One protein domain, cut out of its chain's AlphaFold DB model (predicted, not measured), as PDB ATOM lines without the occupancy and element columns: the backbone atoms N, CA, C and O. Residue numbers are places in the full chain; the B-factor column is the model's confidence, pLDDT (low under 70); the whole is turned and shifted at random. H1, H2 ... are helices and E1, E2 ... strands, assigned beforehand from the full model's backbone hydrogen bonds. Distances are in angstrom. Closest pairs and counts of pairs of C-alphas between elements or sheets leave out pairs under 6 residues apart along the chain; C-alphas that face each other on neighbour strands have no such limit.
ATOM      1  N   ILE A  22       4.828 -19.633  31.620       62.56
ATOM      2  CA  ILE A  22       6.150 -20.108  31.207       62.56
ATOM      3  C   ILE A  22       6.235 -20.005  29.681       62.56
ATOM      4  O   ILE A  22       5.395 -20.554  28.965       62.56
ATOM      5  N   GLY A  23       7.263 -19.317  29.182       68.12
ATOM      6  CA  GLY A  23       7.509 -19.200  27.745       68.12
ATOM      7  C   GLY A  23       7.919 -20.537  27.117       68.12
ATOM      8  O   GLY A  23       8.507 -21.394  27.777       68.12
ATOM      9  N   LEU A  24       7.662 -20.717  25.818       72.25
ATOM     10  CA  LEU A  24       7.956 -21.962  25.085       72.25
ATOM     11  C   LEU A  24       9.418 -22.408  25.217       72.25
ATOM     12  O   LEU A  24       9.698 -23.583  25.452       72.25
ATOM     13  N   VAL A  25      10.348 -21.459  25.115       77.69
ATOM     14  CA  VAL A  25      11.796 -21.716  25.181       77.69
ATOM     15  C   VAL A  25      12.244 -22.078  26.592       77.69
ATOM     16  O   VAL A  25      13.143 -22.901  26.782       77.69
ATOM     17  N   GLU A  26      11.593 -21.496  27.598       78.12
ATOM     18  CA  GLU A  26      11.835 -21.821  28.999       78.12
ATOM     19  C   GLU A  26      11.324 -23.228  29.319       78.12
ATOM     20  O   GLU A  26      12.061 -24.031  29.893       78.12
ATOM     21  N   LEU A  27      10.109 -23.568  28.875       75.75
ATOM     22  CA  LEU A  27       9.559 -24.917  29.001       75.75
ATOM     23  C   LEU A  27      10.466 -25.943  28.314       75.75
ATOM     24  O   LEU A  27      10.812 -26.962  28.910       75.75
ATOM     25  N   PHE A  28      10.904 -25.655  27.088       77.75
ATOM     26  CA  PHE A  28      11.833 -26.513  26.364       77.75
ATOM     27  C   PHE A  28      13.153 -26.680  27.121       77.75
ATOM     28  O   PHE A  28      13.625 -27.799  27.297       77.75
ATOM     29  N   SER A  29      13.727 -25.594  27.639       79.94
ATOM     30  CA  SER A  29      14.967 -25.668  28.413       79.94
ATOM     31  C   SER A  29      14.799 -26.508  29.679       79.94
ATOM     32  O   SER A  29      15.672 -27.310  29.979       79.94
ATOM     33  N   ARG A  30      13.664 -26.414  30.381       78.44
ATOM     34  CA  ARG A  30      13.378 -27.255  31.557       78.44
ATOM     35  C   ARG A  30      13.245 -28.742  31.214       78.44
ATOM     36  O   ARG A  30      13.626 -29.579  32.023       78.44
ATOM     37  N   LEU A  31      12.701 -29.069  30.040       75.56
ATOM     38  CA  LEU A  31      12.525 -30.453  29.583       75.56
ATOM     39  C   LEU A  31      13.807 -31.066  29.020       75.56
ATOM     40  O   LEU A  31      13.976 -32.279  29.079       75.56
ATOM     41  N   HIS A  32      14.688 -30.239  28.457       77.56
ATOM     42  CA  HIS A  32      15.880 -30.695  27.741       77.56
ATOM     43  C   HIS A  32      17.184 -30.421  28.479       77.56
ATOM     44  O   HIS A  32      18.225 -30.846  27.991       77.56
ATOM     45  N   LYS A  33      17.159 -29.764  29.643       81.44
ATOM     46  CA  LYS A  33      18.322 -29.640  30.526       81.44
ATOM     47  C   LYS A  33      18.322 -30.699  31.616       81.44
ATOM     48  O   LYS A  33      17.302 -30.987  32.241       81.44
ATOM     49  N   ARG A  34      19.503 -31.240  31.895       75.75
ATOM     50  CA  ARG A  34      19.754 -32.053  33.083       75.75
ATOM     51  C   ARG A  34      19.678 -31.162  34.321       75.75
ATOM     52  O   ARG A  34      20.254 -30.081  34.353       75.75
ATOM     53  N   ARG A  35      19.006 -31.632  35.375       73.62
ATOM     54  CA  ARG A  35      18.882 -30.870  36.633       73.62
ATOM     55  C   ARG A  35      20.202 -30.712  37.390       73.62
ATOM     56  O   ARG A  35      20.330 -29.788  38.177       73.62
ATOM     57  N   LYS A  36      21.146 -31.636  37.189       71.81
ATOM     58  CA  LYS A  36      22.393 -31.705  37.963       71.81
ATOM     59  C   LYS A  36      23.424 -30.660  37.532       71.81
ATOM     60  O   LYS A  36      24.098 -30.101  38.384       71.81
ATOM     61  N   ASP A  37      23.567 -30.445  36.229       79.38
ATOM     62  CA  ASP A  37      24.641 -29.640  35.628       79.38
ATOM     63  C   ASP A  37      24.114 -28.576  34.644       79.38
ATOM     64  O   ASP A  37      24.894 -27.893  33.990       79.38
ATOM     65  N   GLU A  38      22.788 -28.445  34.520       76.62
ATOM     66  CA  GLU A  38      22.093 -27.551  33.585       76.62
ATOM     67  C   GLU A  38      22.470 -27.712  32.102       76.62
ATOM     68  O   GLU A  38      22.126 -26.861  31.269       76.62
ATOM     69  N   THR A  39      23.129 -28.815  31.743       78.81
ATOM     70  CA  THR A  39      23.531 -29.097  30.365       78.81
ATOM     71  C   THR A  39      22.365 -29.648  29.554       78.81
ATOM     72  O   THR A  39      21.490 -30.350  30.070       78.81
ATOM     73  N   TYR A  40      22.333 -29.338  28.255       80.00
ATOM     74  CA  TYR A  40      21.322 -29.888  27.358       80.00
ATOM     75  C   TYR A  40      21.573 -31.378  27.106       80.00
ATOM     76  O   TYR A  40      22.662 -31.786  26.716       80.00
ATOM     77  N   MET A  41      20.530 -32.191  27.274       76.44
ATOM     78  CA  MET A  41      20.561 -33.645  27.113       76.44
ATOM     79  C   MET A  41      20.844 -34.094  25.678       76.44
ATOM     80  O   MET A  41      21.298 -35.219  25.480       76.44
ATOM     81  N   CYS A  42      20.580 -33.246  24.679       79.81
ATOM     82  CA  CYS A  42      20.917 -33.540  23.291       79.81
ATOM     83  C   CYS A  42      21.513 -32.319  22.563       79.81
ATOM     84  O   CYS A  42      21.051 -31.192  22.778       79.81
ATOM     85  N   PRO A  43      22.474 -32.528  21.638       82.00
ATOM     86  CA  PRO A  43      23.067 -31.445  20.846       82.00
ATOM     87  C   PRO A  43      22.031 -30.655  20.040       82.00
ATOM     88  O   PRO A  43      22.126 -29.439  19.908       82.00
ATOM     89  N   ARG A  44      20.985 -31.335  19.554       82.19
ATOM     90  CA  ARG A  44      19.888 -30.699  18.818       82.19
ATOM     91  C   ARG A  44      19.094 -29.708  19.677       82.19
ATOM     92  O   ARG A  44      18.679 -28.678  19.160       82.19
ATOM     93  N   ALA A  45      18.899 -29.985  20.968       81.44
ATOM     94  CA  ALA A  45      18.233 -29.056  21.882       81.44
ATOM     95  C   ALA A  45      19.104 -27.835  22.189       81.44
ATOM     96  O   ALA A  45      18.590 -26.718  22.205       81.44
ATOM     97  N   ALA A  46      20.413 -28.036  22.373       85.44
ATOM     98  CA  ALA A  46      21.353 -26.929  22.532       85.44
ATOM     99  C   ALA A  46      21.340 -26.015  21.297       85.44
ATOM    100  O   ALA A  46      21.194 -24.800  21.430       85.44
ATOM    101  N   LYS A  47      21.401 -26.614  20.098       87.06
ATOM    102  CA  LYS A  47      21.338 -25.889  18.826       87.06
ATOM    103  C   LYS A  47      20.034 -25.107  18.679       87.06
ATOM    104  O   LYS A  47      20.090 -23.916  18.423       87.06
ATOM    105  N   ALA A  48      18.880 -25.724  18.933       86.62
ATOM    106  CA  ALA A  48      17.584 -25.051  18.813       86.62
ATOM    107  C   ALA A  48      17.461 -23.803  19.708       86.62
ATOM    108  O   ALA A  48      16.894 -22.794  19.300       86.62
ATOM    109  N   VAL A  49      18.007 -23.841  20.929       88.50
ATOM    110  CA  VAL A  49      18.002 -22.666  21.815       88.50
ATOM    111  C   VAL A  49      18.995 -21.598  21.344       88.50
ATOM    112  O   VAL A  49      18.709 -20.410  21.492       88.50
ATOM    113  N   SER A  50      20.136 -21.997  20.777       88.56
ATOM    114  CA  SER A  50      21.081 -21.062  20.153       88.56
ATOM    115  C   SER A  50      20.456 -20.372  18.941       88.56
ATOM    116  O   SER A  50      20.364 -19.148  18.926       88.56
ATOM    117  N   ASP A  51      19.920 -21.158  18.002       87.88
ATOM    118  CA  ASP A  51      19.241 -20.686  16.793       87.88
ATOM    119  C   ASP A  51      18.084 -19.736  17.157       87.88
ATOM    120  O   ASP A  51      17.915 -18.689  16.541       87.88
ATOM    121  N   PHE A  52      17.312 -20.042  18.208       87.50
ATOM    122  CA  PHE A  52      16.254 -19.149  18.689       87.50
ATOM    123  C   PHE A  52      16.794 -17.799  19.158       87.50
ATOM    124  O   PHE A  52      16.207 -16.766  18.849       87.50
ATOM    125  N   LYS A  53      17.896 -17.782  19.917       88.12
ATOM    126  CA  LYS A  53      18.504 -16.529  20.389       88.12
ATOM    127  C   LYS A  53      19.043 -15.704  19.227       88.12
ATOM    128  O   LYS A  53      18.912 -14.486  19.258       88.12
ATOM    129  N   GLU A  54      19.644 -16.349  18.234       88.00
ATOM    130  CA  GLU A  54      20.141 -15.689  17.025       88.00
ATOM    131  C   GLU A  54      18.996 -15.100  16.205       88.00
ATOM    132  O   GLU A  54      19.013 -13.908  15.910       88.00
ATOM    133  N   LEU A  55      17.956 -15.890  15.932       84.88
ATOM    134  CA  LEU A  55      16.776 -15.422  15.208       84.88
ATOM    135  C   LEU A  55      16.037 -14.317  15.967       84.88
ATOM    136  O   LEU A  55      15.572 -13.373  15.342       84.88
ATOM    137  N   LYS A  56      15.964 -14.395  17.302       84.31
ATOM    138  CA  LYS A  56      15.353 -13.354  18.140       84.31
ATOM    139  C   LYS A  56      16.156 -12.053  18.134       84.31
ATOM    140  O   LYS A  56      15.574 -10.978  18.181       84.31
ATOM    141  N   LYS A  57      17.487 -12.131  18.080       83.62
ATOM    142  CA  LYS A  57      18.334 -10.941  17.908       83.62
ATOM    143  C   LYS A  57      18.162 -10.345  16.516       83.62
ATOM    144  O   LYS A  57      17.998  -9.140  16.396       83.62
ATOM    145  N   ALA A  58      18.155 -11.188  15.485       79.81
ATOM    146  CA  ALA A  58      17.946 -10.761  14.107       79.81
ATOM    147  C   ALA A  58      16.555 -10.139  13.900       79.81
ATOM    148  O   ALA A  58      16.427  -9.175  13.157       79.81
ATOM    149  N   SER A  59      15.528 -10.648  14.589       71.50
ATOM    150  CA  SER A  59      14.168 -10.115  14.505       71.50
ATOM    151  C   SER A  59      13.986  -8.769  15.198       71.50
ATOM    152  O   SER A  59      13.009  -8.096  14.905       71.50
ATOM    153  N   GLN A  60      14.870  -8.419  16.143       67.06
ATOM    154  CA  GLN A  60      14.773  -7.203  16.955       67.06
ATOM    155  C   GLN A  60      15.415  -5.968  16.312       67.06
ATOM    156  O   GLN A  60      15.246  -4.891  16.869       67.06
ATOM    157  N   GLY A  61      16.103  -6.115  15.171       53.34
ATOM    158  CA  GLY A  61      16.739  -5.018  14.440       53.34
ATOM    159  C   GLY A  61      17.883  -4.348  15.214       53.34
ATOM    160  O   GLY A  61      17.715  -3.858  16.328       53.34
ATOM    161  N   ASN A  62      19.075  -4.280  14.620       49.75
ATOM    162  CA  ASN A  62      20.003  -3.217  15.002       49.75
ATOM    163  C   ASN A  62      19.437  -1.926  14.403       49.75
ATOM    164  O   ASN A  62      19.328  -1.832  13.188       49.75
ATOM    165  N   ASP A  63      19.093  -0.977  15.266       45.84
ATOM    166  CA  ASP A  63      18.849   0.426  14.941       45.84
ATOM    167  C   ASP A  63      17.778   0.707  13.863       45.84
ATOM    168  O   ASP A  63      18.066   0.934  12.694       45.84
ATOM    169  N   GLY A  64      16.528   0.839  14.313       45.78
ATOM    170  CA  GLY A  64      15.641   1.894  13.808       45.78
ATOM    171  C   GLY A  64      14.501   1.509  12.870       45.78
ATOM    172  O   GLY A  64      13.482   2.186  12.924       45.78
ATOM    173  N   GLU A  65      14.584   0.446  12.077       46.66
ATOM    174  CA  GLU A  65      13.526   0.113  11.113       46.66
ATOM    175  C   GLU A  65      13.481  -1.402  10.852       46.66
ATOM    176  O   GLU A  65      14.513  -2.066  10.818       46.66
ATOM    177  N   ASP A  66      12.265  -1.929  10.699       44.12
ATOM    178  CA  ASP A  66      11.899  -3.328  10.425       44.12
ATOM    179  C   ASP A  66      11.934  -4.321  11.603       44.12
ATOM    180  O   ASP A  66      12.728  -5.262  11.686       44.12
ATOM    181  N   ASP A  67      10.929  -4.180  12.473       48.25
ATOM    182  CA  ASP A  67      10.419  -5.273  13.303       48.25
ATOM    183  C   ASP A  67       9.942  -6.384  12.346       48.25
ATOM    184  O   ASP A  67       8.954  -6.222  11.631       48.25
ATOM    185  N   SER A  68      10.662  -7.509  12.270       51.25
ATOM    186  CA  SER A  68      10.438  -8.576  11.268       51.25
ATOM    187  C   SER A  68       9.054  -9.264  11.315       51.25
ATOM    188  O   SER A  68       8.843 -10.283  10.656       51.25
ATOM    189  N   GLY A  69       8.111  -8.752  12.111       56.22
ATOM    190  CA  GLY A  69       6.721  -9.196  12.226       56.22
ATOM    191  C   GLY A  69       6.540 -10.586  12.838       56.22
ATOM    192  O   GLY A  69       5.411 -10.994  13.099       56.22
ATOM    193  N   LEU A  70       7.630 -11.322  13.076       60.44
ATOM    194  CA  LEU A  70       7.583 -12.681  13.592       60.44
ATOM    195  C   LEU A  70       7.361 -12.676  15.101       60.44
ATOM    196  O   LEU A  70       8.159 -12.161  15.884       60.44
ATOM    197  N   THR A  71       6.297 -13.348  15.517       72.88
ATOM    198  CA  THR A  71       6.013 -13.631  16.919       72.88
ATOM    199  C   THR A  71       7.070 -14.563  17.517       72.88
ATOM    200  O   THR A  71       7.700 -15.375  16.835       72.88
ATOM    201  N   GLU A  72       7.233 -14.521  18.841       74.50
ATOM    202  CA  GLU A  72       8.174 -15.396  19.557       74.50
ATOM    203  C   GLU A  72       7.922 -16.893  19.285       74.50
ATOM    204  O   GLU A  72       8.861 -17.689  19.212       74.50
ATOM    205  N   ALA A  73       6.658 -17.274  19.080       73.38
ATOM    206  CA  ALA A  73       6.275 -18.627  18.695       73.38
ATOM    207  C   ALA A  73       6.783 -19.001  17.294       73.38
ATOM    208  O   ALA A  73       7.305 -20.099  17.108       73.38
ATOM    209  N   GLU A  74       6.680 -18.101  16.317       75.00
ATOM    210  CA  GLU A  74       7.162 -18.332  14.952       75.00
ATOM    211  C   GLU A  74       8.687 -18.415  14.893       75.00
ATOM    212  O   GLU A  74       9.235 -19.300  14.231       75.00
ATOM    213  N   ILE A  75       9.379 -17.554  15.644       79.62
ATOM    214  CA  ILE A  75      10.838 -17.598  15.795       79.62
ATOM    215  C   ILE A  75      11.262 -18.950  16.383       79.62
ATOM    216  O   ILE A  75      12.190 -19.591  15.886       79.62
ATOM    217  N   TRP A  76      10.545 -19.433  17.402       84.06
ATOM    218  CA  TRP A  76      10.806 -20.738  18.005       84.06
ATOM    219  C   TRP A  76      10.570 -21.901  17.039       84.06
ATOM    220  O   TRP A  76      11.397 -22.808  16.948       84.06
ATOM    221  N   VAL A  77       9.472 -21.871  16.281       80.50
ATOM    222  CA  VAL A  77       9.160 -22.896  15.277       80.50
ATOM    223  C   VAL A  77      10.214 -22.927  14.171       80.50
ATOM    224  O   VAL A  77      10.591 -24.010  13.726       80.50
ATOM    225  N   LYS A  78      10.755 -21.774  13.761       81.94
ATOM    226  CA  LYS A  78      11.893 -21.730  12.834       81.94
ATOM    227  C   LYS A  78      13.155 -22.334  13.458       81.94
ATOM    228  O   LYS A  78      13.776 -23.194  12.838       81.94
ATOM    229  N   ALA A  79      13.482 -21.974  14.699       84.81
ATOM    230  CA  ALA A  79      14.686 -22.436  15.398       84.81
ATOM    231  C   ALA A  79      14.760 -23.965  15.585       84.81
ATOM    232  O   ALA A  79      15.827 -24.570  15.528       84.81
ATOM    233  N   VAL A  80      13.620 -24.621  15.794       81.06
ATOM    234  CA  VAL A  80      13.534 -26.086  15.974       81.06
ATOM    235  C   VAL A  80      13.475 -26.879  14.657       81.06
ATOM    236  O   VAL A  80      13.471 -28.118  14.689       81.06
ATOM    237  N   GLY A  81      13.471 -26.181  13.512       81.19
ATOM    238  CA  GLY A  81      13.447 -26.760  12.164       81.19
ATOM    239  C   GLY A  81      12.047 -26.978  11.581       81.19
ATOM    240  O   GLY A  81      11.886 -27.814  10.696       81.19
ATOM    241  N   GLY A  82      11.042 -26.256  12.078       79.19
ATOM    242  CA  GLY A  82       9.654 -26.368  11.638       79.19
ATOM    243  C   GLY A  82       8.882 -27.533  12.273       79.19
ATOM    244  O   GLY A  82       9.444 -28.360  13.003       79.19
ATOM    245  N   PRO A  83       7.559 -27.590  12.041       76.44
ATOM    246  CA  PRO A  83       6.736 -28.707  12.475       76.44
ATOM    247  C   PRO A  83       7.013 -29.965  11.639       76.44
ATOM    248  O   PRO A  83       7.372 -29.897  10.464       76.44
ATOM    249  N   ASP A  84       6.799 -31.138  12.233       76.25
ATOM    250  CA  ASP A  84       6.791 -32.397  11.491       76.25
ATOM    251  C   ASP A  84       5.562 -32.509  10.563       76.25
ATOM    252  O   ASP A  84       4.648 -31.684  10.593       76.25
ATOM    253  N   LYS A  85       5.491 -33.587   9.768       75.25
ATOM    254  CA  LYS A  85       4.350 -33.869   8.872       75.25
ATOM    255  C   LYS A  85       2.990 -33.960   9.590       75.25
ATOM    256  O   LYS A  85       1.962 -33.976   8.927       75.25
ATOM    257  N   LYS A  86       2.975 -34.067  10.925       74.31
ATOM    258  CA  LYS A  86       1.771 -34.105  11.768       74.31
ATOM    259  C   LYS A  86       1.521 -32.772  12.491       74.31
ATOM    260  O   LYS A  86       0.684 -32.730  13.387       74.31
ATOM    261  N   GLY A  87       2.247 -31.703  12.153       70.31
ATOM    262  CA  GLY A  87       2.089 -30.385  12.771       70.31
ATOM    263  C   GLY A  87       2.723 -30.250  14.164       70.31
ATOM    264  O   GLY A  87       2.379 -29.323  14.900       70.31
ATOM    265  N   ARG A  88       3.611 -31.169  14.568       71.88
ATOM    266  CA  ARG A  88       4.209 -31.192  15.915       71.88
ATOM    267  C   ARG A  88       5.596 -30.579  15.923       71.88
ATOM    268  O   ARG A  88       6.407 -30.834  15.036       71.88
ATOM    269  N   VAL A  89       5.898 -29.843  16.984       73.00
ATOM    270  CA  VAL A  89       7.195 -29.187  17.165       73.00
ATOM    271  C   VAL A  89       8.194 -30.129  17.849       73.00
ATOM    272  O   VAL A  89       7.862 -30.842  18.802       73.00
ATOM    273  N   TYR A  90       9.440 -30.151  17.364       71.06
ATOM    274  CA  TYR A  90      10.504 -30.974  17.946       71.06
ATOM    275  C   TYR A  90      10.714 -30.675  19.441       71.06
ATOM    276  O   TYR A  90      10.692 -29.529  19.877       71.06
ATOM    277  N   GLY A  91      10.899 -31.733  20.243       67.00
ATOM    278  CA  GLY A  91      11.076 -31.649  21.700       67.00
ATOM    279  C   GLY A  91       9.854 -31.146  22.477       67.00
ATOM    280  O   GLY A  91       9.899 -31.109  23.703       67.00
ATOM    281  N   LEU A  92       8.760 -30.853  21.770       68.38
ATOM    282  CA  LEU A  92       7.442 -30.489  22.274       68.38
ATOM    283  C   LEU A  92       6.385 -31.364  21.579       68.38
ATOM    284  O   LEU A  92       5.355 -30.884  21.127       68.38
ATOM    285  N   LYS A  93       6.638 -32.679  21.467       62.12
ATOM    286  CA  LYS A  93       5.759 -33.638  20.757       62.12
ATOM    287  C   LYS A  93       4.336 -33.686  21.317       62.12
ATOM    288  O   LYS A  93       3.410 -34.093  20.623       62.12
ATOM    289  N   HIS A  94       4.179 -33.268  22.567       58.88
ATOM    290  CA  HIS A  94       2.898 -33.047  23.206       58.88
ATOM    291  C   HIS A  94       2.429 -31.607  23.031       58.88
ATOM    292  O   HIS A  94       1.775 -31.145  23.939       58.88
ATOM    293  N   LEU A  95       2.746 -30.876  21.968       58.97
ATOM    294  CA  LEU A  95       2.159 -29.580  21.627       58.97
ATOM    295  C   LEU A  95       1.889 -29.596  20.122       58.97
ATOM    296  O   LEU A  95       2.790 -29.893  19.335       58.97
ATOM    297  N   ASN A  96       0.646 -29.320  19.726       60.38
ATOM    298  CA  ASN A  96       0.365 -29.053  18.320       60.38
ATOM    299  C   ASN A  96       0.683 -27.588  18.048       60.38
ATOM    300  O   ASN A  96       0.509 -26.742  18.925       60.38
ATOM    301  N   LEU A  97       1.109 -27.285  16.825       61.25
ATOM    302  CA  LEU A  97       1.359 -25.912  16.400       61.25
ATOM    303  C   LEU A  97       0.134 -25.004  16.618       61.25
ATOM    304  O   LEU A  97       0.285 -23.872  17.062       61.25
ATOM    305  N   SER A  98      -1.077 -25.529  16.412       60.25
ATOM    306  CA  SER A  98      -2.329 -24.823  16.711       60.25
ATOM    307  C   SER A  98      -2.451 -24.438  18.189       60.25
ATOM    308  O   SER A  98      -2.866 -23.335  18.507       60.25
ATOM    309  N   ASP A  99      -2.023 -25.302  19.110       59.56
ATOM    310  CA  ASP A  99      -2.082 -25.020  20.550       59.56
ATOM    311  C   ASP A  99      -1.044 -23.974  20.982       59.56
ATOM    312  O   ASP A  99      -1.254 -23.259  21.960       59.56
ATOM    313  N   ILE A 100       0.067 -23.887  20.243       59.53
ATOM    314  CA  ILE A 100       1.129 -22.897  20.443       59.53
ATOM    315  C   ILE A 100       0.676 -21.518  19.948       59.53
ATOM    316  O   ILE A 100       0.943 -20.516  20.607       59.53
ATOM    317  N   LEU A 101      -0.028 -21.474  18.814       57.25
ATOM    318  CA  LEU A 101      -0.499 -20.235  18.197       57.25
ATOM    319  C   LEU A 101      -1.807 -19.705  18.817       57.25
ATOM    320  O   LEU A 101      -2.086 -18.517  18.691       57.25
ATOM    321  N   SER A 102      -2.613 -20.540  19.493       51.62
ATOM    322  CA  SER A 102      -3.995 -20.165  19.847       51.62
ATOM    323  C   SER A 102      -4.293 -19.636  21.261       51.62
ATOM    324  O   SER A 102      -5.370 -19.064  21.391       51.62
ATOM    325  N   ASN A 103      -3.471 -19.781  22.318       49.12
ATOM    326  CA  ASN A 103      -3.613 -19.002  23.585       49.12
ATOM    327  C   ASN A 103      -2.733 -19.503  24.750       49.12
ATOM    328  O   ASN A 103      -2.577 -20.708  24.958       49.12
ATOM    329  N   SER A 104      -2.337 -18.591  25.648       50.66
ATOM    330  CA  SER A 104      -1.601 -18.884  26.900       50.66
ATOM    331  C   SER A 104      -2.321 -19.860  27.855       50.66
ATOM    332  O   SER A 104      -1.682 -20.695  28.496       50.66
ATOM    333  N   ARG A 105      -3.661 -19.852  27.901       47.34
ATOM    334  CA  ARG A 105      -4.472 -20.742  28.767       47.34
ATOM    335  C   ARG A 105      -4.521 -22.205  28.310       47.34
ATOM    336  O   ARG A 105      -4.820 -23.099  29.108       47.34
ATOM    337  N   ALA A 106      -4.279 -22.476  27.026       50.47
ATOM    338  CA  ALA A 106      -4.164 -23.848  26.525       50.47
ATOM    339  C   ALA A 106      -2.832 -24.474  26.971       50.47
ATOM    340  O   ALA A 106      -2.787 -25.652  27.339       50.47
ATOM    341  N   MET A 107      -1.779 -23.654  27.031       53.19
ATOM    342  CA  MET A 107      -0.454 -24.030  27.524       53.19
ATOM    343  C   MET A 107      -0.450 -24.338  29.026       53.19
ATOM    344  O   MET A 107       0.149 -25.334  29.424       53.19
ATOM    345  N   GLU A 108      -1.167 -23.583  29.863       52.84
ATOM    346  CA  GLU A 108      -1.274 -23.856  31.312       52.84
ATOM    347  C   GLU A 108      -1.914 -25.215  31.612       52.84
ATOM    348  O   GLU A 108      -1.309 -26.068  32.265       52.84
ATOM    349  N   ARG A 109      -3.105 -25.474  31.052       57.53
ATOM    350  CA  ARG A 109      -3.814 -26.759  31.224       57.53
ATOM    351  C   ARG A 109      -3.000 -27.951  30.726       57.53
ATOM    352  O   ARG A 109      -3.211 -29.092  31.139       57.53
ATOM    353  N   ARG A 110      -2.088 -27.715  29.789       54.88
ATOM    354  CA  ARG A 110      -1.223 -28.745  29.225       54.88
ATOM    355  C   ARG A 110       0.061 -28.942  30.017       54.88
ATOM    356  O   ARG A 110       0.457 -30.087  30.211       54.88
ATOM    357  N   THR A 111       0.635 -27.865  30.539       56.69
ATOM    358  CA  THR A 111       1.767 -27.902  31.473       56.69
ATOM    359  C   THR A 111       1.388 -28.686  32.724       56.69
ATOM    360  O   THR A 111       2.138 -29.560  33.148       56.69
ATOM    361  N   GLU A 112       0.181 -28.469  33.245       59.66
ATOM    362  CA  GLU A 112      -0.341 -29.221  34.387       59.66
ATOM    363  C   GLU A 112      -0.490 -30.722  34.074       59.66
ATOM    364  O   GLU A 112      -0.077 -31.573  34.862       59.66
ATOM    365  N   ARG A 113      -0.978 -31.075  32.875       64.69
ATOM    366  CA  ARG A 113      -1.036 -32.478  32.423       64.69
ATOM    367  C   ARG A 113       0.349 -33.116  32.306       64.69
ATOM    368  O   ARG A 113       0.536 -34.244  32.750       64.69
ATOM    369  N   MET A 114       1.318 -32.400  31.739       65.69
ATOM    370  CA  MET A 114       2.696 -32.886  31.625       65.69
ATOM    371  C   MET A 114       3.352 -33.059  32.993       65.69
ATOM    372  O   MET A 114       4.059 -34.038  33.203       65.69
ATOM    373  N   ARG A 115       3.088 -32.143  33.930       68.75
ATOM    374  CA  ARG A 115       3.601 -32.224  35.299       68.75
ATOM    375  C   ARG A 115       3.102 -33.482  36.000       68.75
ATOM    376  O   ARG A 115       3.912 -34.213  36.553       68.75
ATOM    377  N   ARG A 116       1.804 -33.777  35.898       67.94
ATOM    378  CA  ARG A 116       1.214 -35.001  36.464       67.94
ATOM    379  C   ARG A 116       1.806 -36.262  35.849       67.94
ATOM    380  O   ARG A 116       2.188 -37.166  36.578       67.94
ATOM    381  N   HIS A 117       1.933 -36.305  34.526       64.12
ATOM    382  CA  HIS A 117       2.489 -37.474  33.845       64.12
ATOM    383  C   HIS A 117       3.976 -37.690  34.167       64.12
ATOM    384  O   HIS A 117       4.415 -38.827  34.318       64.12
ATOM    385  N   ALA A 118       4.759 -36.614  34.282       61.91
ATOM    386  CA  ALA A 118       6.160 -36.702  34.678       61.91
ATOM    387  C   ALA A 118       6.307 -37.185  36.127       61.91
ATOM    388  O   ALA A 118       7.168 -38.016  36.385       61.91
ATOM    389  N   SER A 119       5.451 -36.717  37.044       70.12
ATOM    390  CA  SER A 119       5.426 -37.225  38.417       70.12
ATOM    391  C   SER A 119       5.111 -38.718  38.452       70.12
ATOM    392  O   SER A 119       5.860 -39.456  39.070       70.12
ATOM    393  N   LEU A 120       4.075 -39.177  37.740       74.50
ATOM    394  CA  LEU A 120       3.701 -40.598  37.712       74.50
ATOM    395  C   LEU A 120       4.844 -41.497  37.218       74.50
ATOM    396  O   LEU A 120       5.146 -42.500  37.856       74.50
ATOM    397  N   LEU A 121       5.519 -41.106  36.134       72.25
ATOM    398  CA  LEU A 121       6.682 -41.841  35.630       72.25
ATOM    399  C   LEU A 121       7.839 -41.859  36.640       72.25
ATOM    400  O   LEU A 121       8.524 -42.868  36.772       72.25
ATOM    401  N   ASP A 122       8.070 -40.758  37.356       75.25
ATOM    402  CA  ASP A 122       9.126 -40.676  38.370       75.25
ATOM    403  C   ASP A 122       8.825 -41.576  39.581       75.25
ATOM    404  O   ASP A 122       9.725 -42.217  40.124       75.25
ATOM    405  N   GLU A 123       7.553 -41.685  39.980       80.81
ATOM    406  CA  GLU A 123       7.119 -42.618  41.027       80.81
ATOM    407  C   GLU A 123       7.249 -44.080  40.594       80.81
ATOM    408  O   GLU A 123       7.749 -44.897  41.369       80.81
ATOM    409  N   GLU A 124       6.869 -44.397  39.357       81.75
ATOM    410  CA  GLU A 124       6.976 -45.739  38.781       81.75
ATOM    411  C   GLU A 124       8.440 -46.190  38.663       81.75
ATOM    412  O   GLU A 124       8.807 -47.267  39.140       81.75
ATOM    413  N   MET A 125       9.319 -45.335  38.122       78.69
ATOM    414  CA  MET A 125      10.755 -45.627  38.056       78.69
ATOM    415  C   MET A 125      11.362 -45.799  39.449       78.69
ATOM    416  O   MET A 125      12.169 -46.704  39.663       78.69
ATOM    417  N   ARG A 126      10.978 -44.952  40.411       84.56
ATOM    418  CA  ARG A 126      11.443 -45.063  41.800       84.56
ATOM    419  C   ARG A 126      10.987 -46.377  42.438       84.56
ATOM    420  O   ARG A 126      11.776 -46.994  43.152       84.56
ATOM    421  N   GLY A 127       9.760 -46.815  42.160       85.50
ATOM    422  CA  GLY A 127       9.240 -48.118  42.576       85.50
ATOM    423  C   GLY A 127      10.096 -49.267  42.046       85.50
ATOM    424  O   GLY A 127      10.641 -50.035  42.835       85.50
ATOM    425  N   HIS A 128      10.310 -49.313  40.729       81.75
ATOM    426  CA  HIS A 128      11.124 -50.350  40.089       81.75
ATOM    427  C   HIS A 128      12.572 -50.391  40.591       81.75
ATOM    428  O   HIS A 128      13.136 -51.468  40.789       81.75
ATOM    429  N   VAL A 129      13.190 -49.227  40.803       87.31
ATOM    430  CA  VAL A 129      14.554 -49.152  41.342       87.31
ATOM    431  C   VAL A 129      14.597 -49.700  42.768       87.31
ATOM    432  O   VAL A 129      15.475 -50.503  43.079       87.31
ATOM    433  N   ASN A 130      13.647 -49.319  43.623       85.50
ATOM    434  CA  ASN A 130      13.589 -49.794  45.007       85.50
ATOM    435  C   ASN A 130      13.347 -51.304  45.103       85.50
ATOM    436  O   ASN A 130      13.958 -51.964  45.943       85.50
ATOM    437  N   GLU A 131      12.488 -51.847  44.243       87.62
ATOM    438  CA  GLU A 131      12.223 -53.283  44.165       87.62
ATOM    439  C   GLU A 131      13.497 -54.051  43.795       87.62
ATOM    440  O   GLU A 131      13.947 -54.900  44.565       87.62
ATOM    441  N   ARG A 132      14.188 -53.639  42.721       88.62
ATOM    442  CA  ARG A 132      15.471 -54.250  42.340       88.62
ATOM    443  C   ARG A 132      16.538 -54.141  43.426       88.62
ATOM    444  O   ARG A 132      17.287 -55.090  43.640       88.62
ATOM    445  N   TYR A 133      16.627 -53.005  44.119       87.25
ATOM    446  CA  TYR A 133      17.557 -52.853  45.243       87.25
ATOM    447  C   TYR A 133      17.236 -53.812  46.394       87.25
ATOM    448  O   TYR A 133      18.153 -54.331  47.032       87.25
ATOM    449  N   SER A 134      15.951 -54.043  46.675       87.44
ATOM    450  CA  SER A 134      15.502 -54.995  47.693       87.44
ATOM    451  C   SER A 134      15.891 -56.428  47.328       87.44
ATOM    452  O   SER A 134      16.433 -57.142  48.174       87.44
ATOM    453  N   ASP A 135      15.688 -56.819  46.071       89.12
ATOM    454  CA  ASP A 135      15.999 -58.163  45.578       89.12
ATOM    455  C   ASP A 135      17.502 -58.446  45.615       89.12
ATOM    456  O   ASP A 135      17.927 -59.418  46.238       89.12
ATOM    457  N   ILE A 136      18.320 -57.523  45.094       89.31
ATOM    458  CA  ILE A 136      19.789 -57.617  45.153       89.31
ATOM    459  C   ILE A 136      20.270 -57.744  46.606       89.31
ATOM    460  O   ILE A 136      21.177 -58.515  46.921       89.31
ATOM    461  N   ARG A 137      19.652 -57.002  47.535       87.12
ATOM    462  CA  ARG A 137      20.016 -57.054  48.957       87.12
ATOM    463  C   ARG A 137      19.653 -58.389  49.608       87.12
ATOM    464  O   ARG A 137      20.340 -58.800  50.545       87.12
ATOM    465  N   LYS A 138      18.573 -59.040  49.167       87.19
ATOM    466  CA  LYS A 138      18.188 -60.380  49.632       87.19
ATOM    467  C   LYS A 138      19.136 -61.444  49.085       87.19
ATOM    468  O   LYS A 138      19.601 -62.254  49.878       87.19
ATOM    469  N   GLU A 139      19.476 -61.392  47.797       86.81
ATOM    470  CA  GLU A 139      20.450 -62.308  47.178       86.81
ATOM    471  C   GLU A 139      21.815 -62.236  47.871       86.81
ATOM    472  O   GLU A 139      22.332 -63.256  48.321       86.81
ATOM    473  N   LEU A 140      22.350 -61.025  48.076       84.38
ATOM    474  CA  LEU A 140      23.615 -60.821  48.796       84.38
ATOM    475  C   LEU A 140      23.589 -61.400  50.216       84.38
ATOM    476  O   LEU A 140      24.576 -61.971  50.674       84.38
ATOM    477  N   LYS A 141      22.466 -61.264  50.932       83.00
ATOM    478  CA  LYS A 141      22.313 -61.864  52.266       83.00
ATOM    479  C   LYS A 141      22.256 -63.390  52.218       83.00
ATOM    480  O   LYS A 141      22.795 -64.011  53.127       83.00
ATOM    481  N   GLY A 142      21.612 -63.969  51.203       81.25
ATOM    482  CA  GLY A 142      21.572 -65.418  50.992       81.25
ATOM    483  C   GLY A 142      22.966 -65.990  50.743       81.25
ATOM    484  O   GLY A 142      23.390 -66.891  51.458       81.25
ATOM    485  N   MET A 143      23.726 -65.374  49.836       74.56
ATOM    486  CA  MET A 143      25.098 -65.793  49.521       74.56
ATOM    487  C   MET A 143      26.035 -65.744  50.738       74.56
ATOM    488  O   MET A 143      26.796 -66.677  50.971       74.56
ATOM    489  N   MET A 144      25.954 -64.694  51.565       72.12
ATOM    490  CA  MET A 144      26.790 -64.603  52.775       72.12
ATOM    491  C   MET A 144      26.419 -65.613  53.874       72.12
ATOM    492  O   MET A 144      27.199 -65.804  54.810       72.12
ATOM    493  N   LEU A 145      25.222 -66.205  53.821       69.38
ATOM    494  CA  LEU A 145      24.809 -67.268  54.741       69.38
ATOM    495  C   LEU A 145      25.270 -68.645  54.245       69.38
ATOM    496  O   LEU A 145      25.648 -69.467  55.074       69.38
ATOM    497  N   GLU A 146      25.301 -68.870  52.930       65.06
ATOM    498  CA  GLU A 146      25.825 -70.103  52.328       65.06
ATOM    499  C   GLU A 146      27.350 -70.229  52.461       65.06
ATOM    500  O   GLU A 146      27.837 -71.317  52.737       65.06
ATOM    501  N   GLU A 147      28.114 -69.134  52.378       61.03
ATOM    502  CA  GLU A 147      29.578 -69.161  52.593       61.03
ATOM    503  C   GLU A 147      29.997 -69.397  54.059       61.03
ATOM    504  O   GLU A 147      31.183 -69.571  54.350       61.03
ATOM    505  N   ARG A 148      29.050 -69.362  55.005       57.12
ATOM    506  CA  ARG A 148      29.301 -69.558  56.445       57.12
ATOM    507  C   ARG A 148      28.809 -70.905  56.987       57.12
ATOM    508  O   ARG A 148      28.995 -71.141  58.184       57.12
TER     509      ARG A 148
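What this domain is: This is residues 22 to 148 of the 149 residues of the protein "uncharacterized protein LOC116192646" of Punica granatum (UniProt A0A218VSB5). One long helix, H5, sticks out with residues 115 to 146 as an arm from a small body, where H1, H2 and H3 pack together and E1 and H4 join them to the arm. The printed part has 127 residues, mostly helix, ordered H1 H2 H3 E1 H4 H5. It is extended: radius of gyration of the C-alphas 22.0 A, spans 84 by 28 by 26 A.

Where its parts are: H5, residues 104 to 146, runs 63.4 A to C-alpha 146 at (25.825, -70.103, 52.328). H4 is residues 97 to 102, E1 92 to 96, H3 72 to 79, H2 43 to 59 and H1 24 to 32, from C-alpha 24 at (7.956, -21.962, 25.085). E1 pairs with no named strand.

How they stand to each other: H5, with residues 106 to 107 alone, only just touches H4, only at the corner, with 3 pairs of C-alphas within 8 A (closest Asp 99 and Ala 106, 6.4 A). H3 touches H2 at a steep tilt of 53 degrees; the closest C-alphas, Phe 52 and Ala 79, are 4.9 A apart. H1 and H2 form a helical hairpin. Of the O i to N i+4 pairs, 38 of 39 are within hydrogen-bond range in H5, and every one in the other helices.

The domain as a whole: The farthest C-alphas, Glu 65 and Arg 148, are 84.6 A apart. The printed part has no cut; links H2 to H3 and H3 to E1 are long. pLDDT is under 70 in 45 residues, among them 91 to 118.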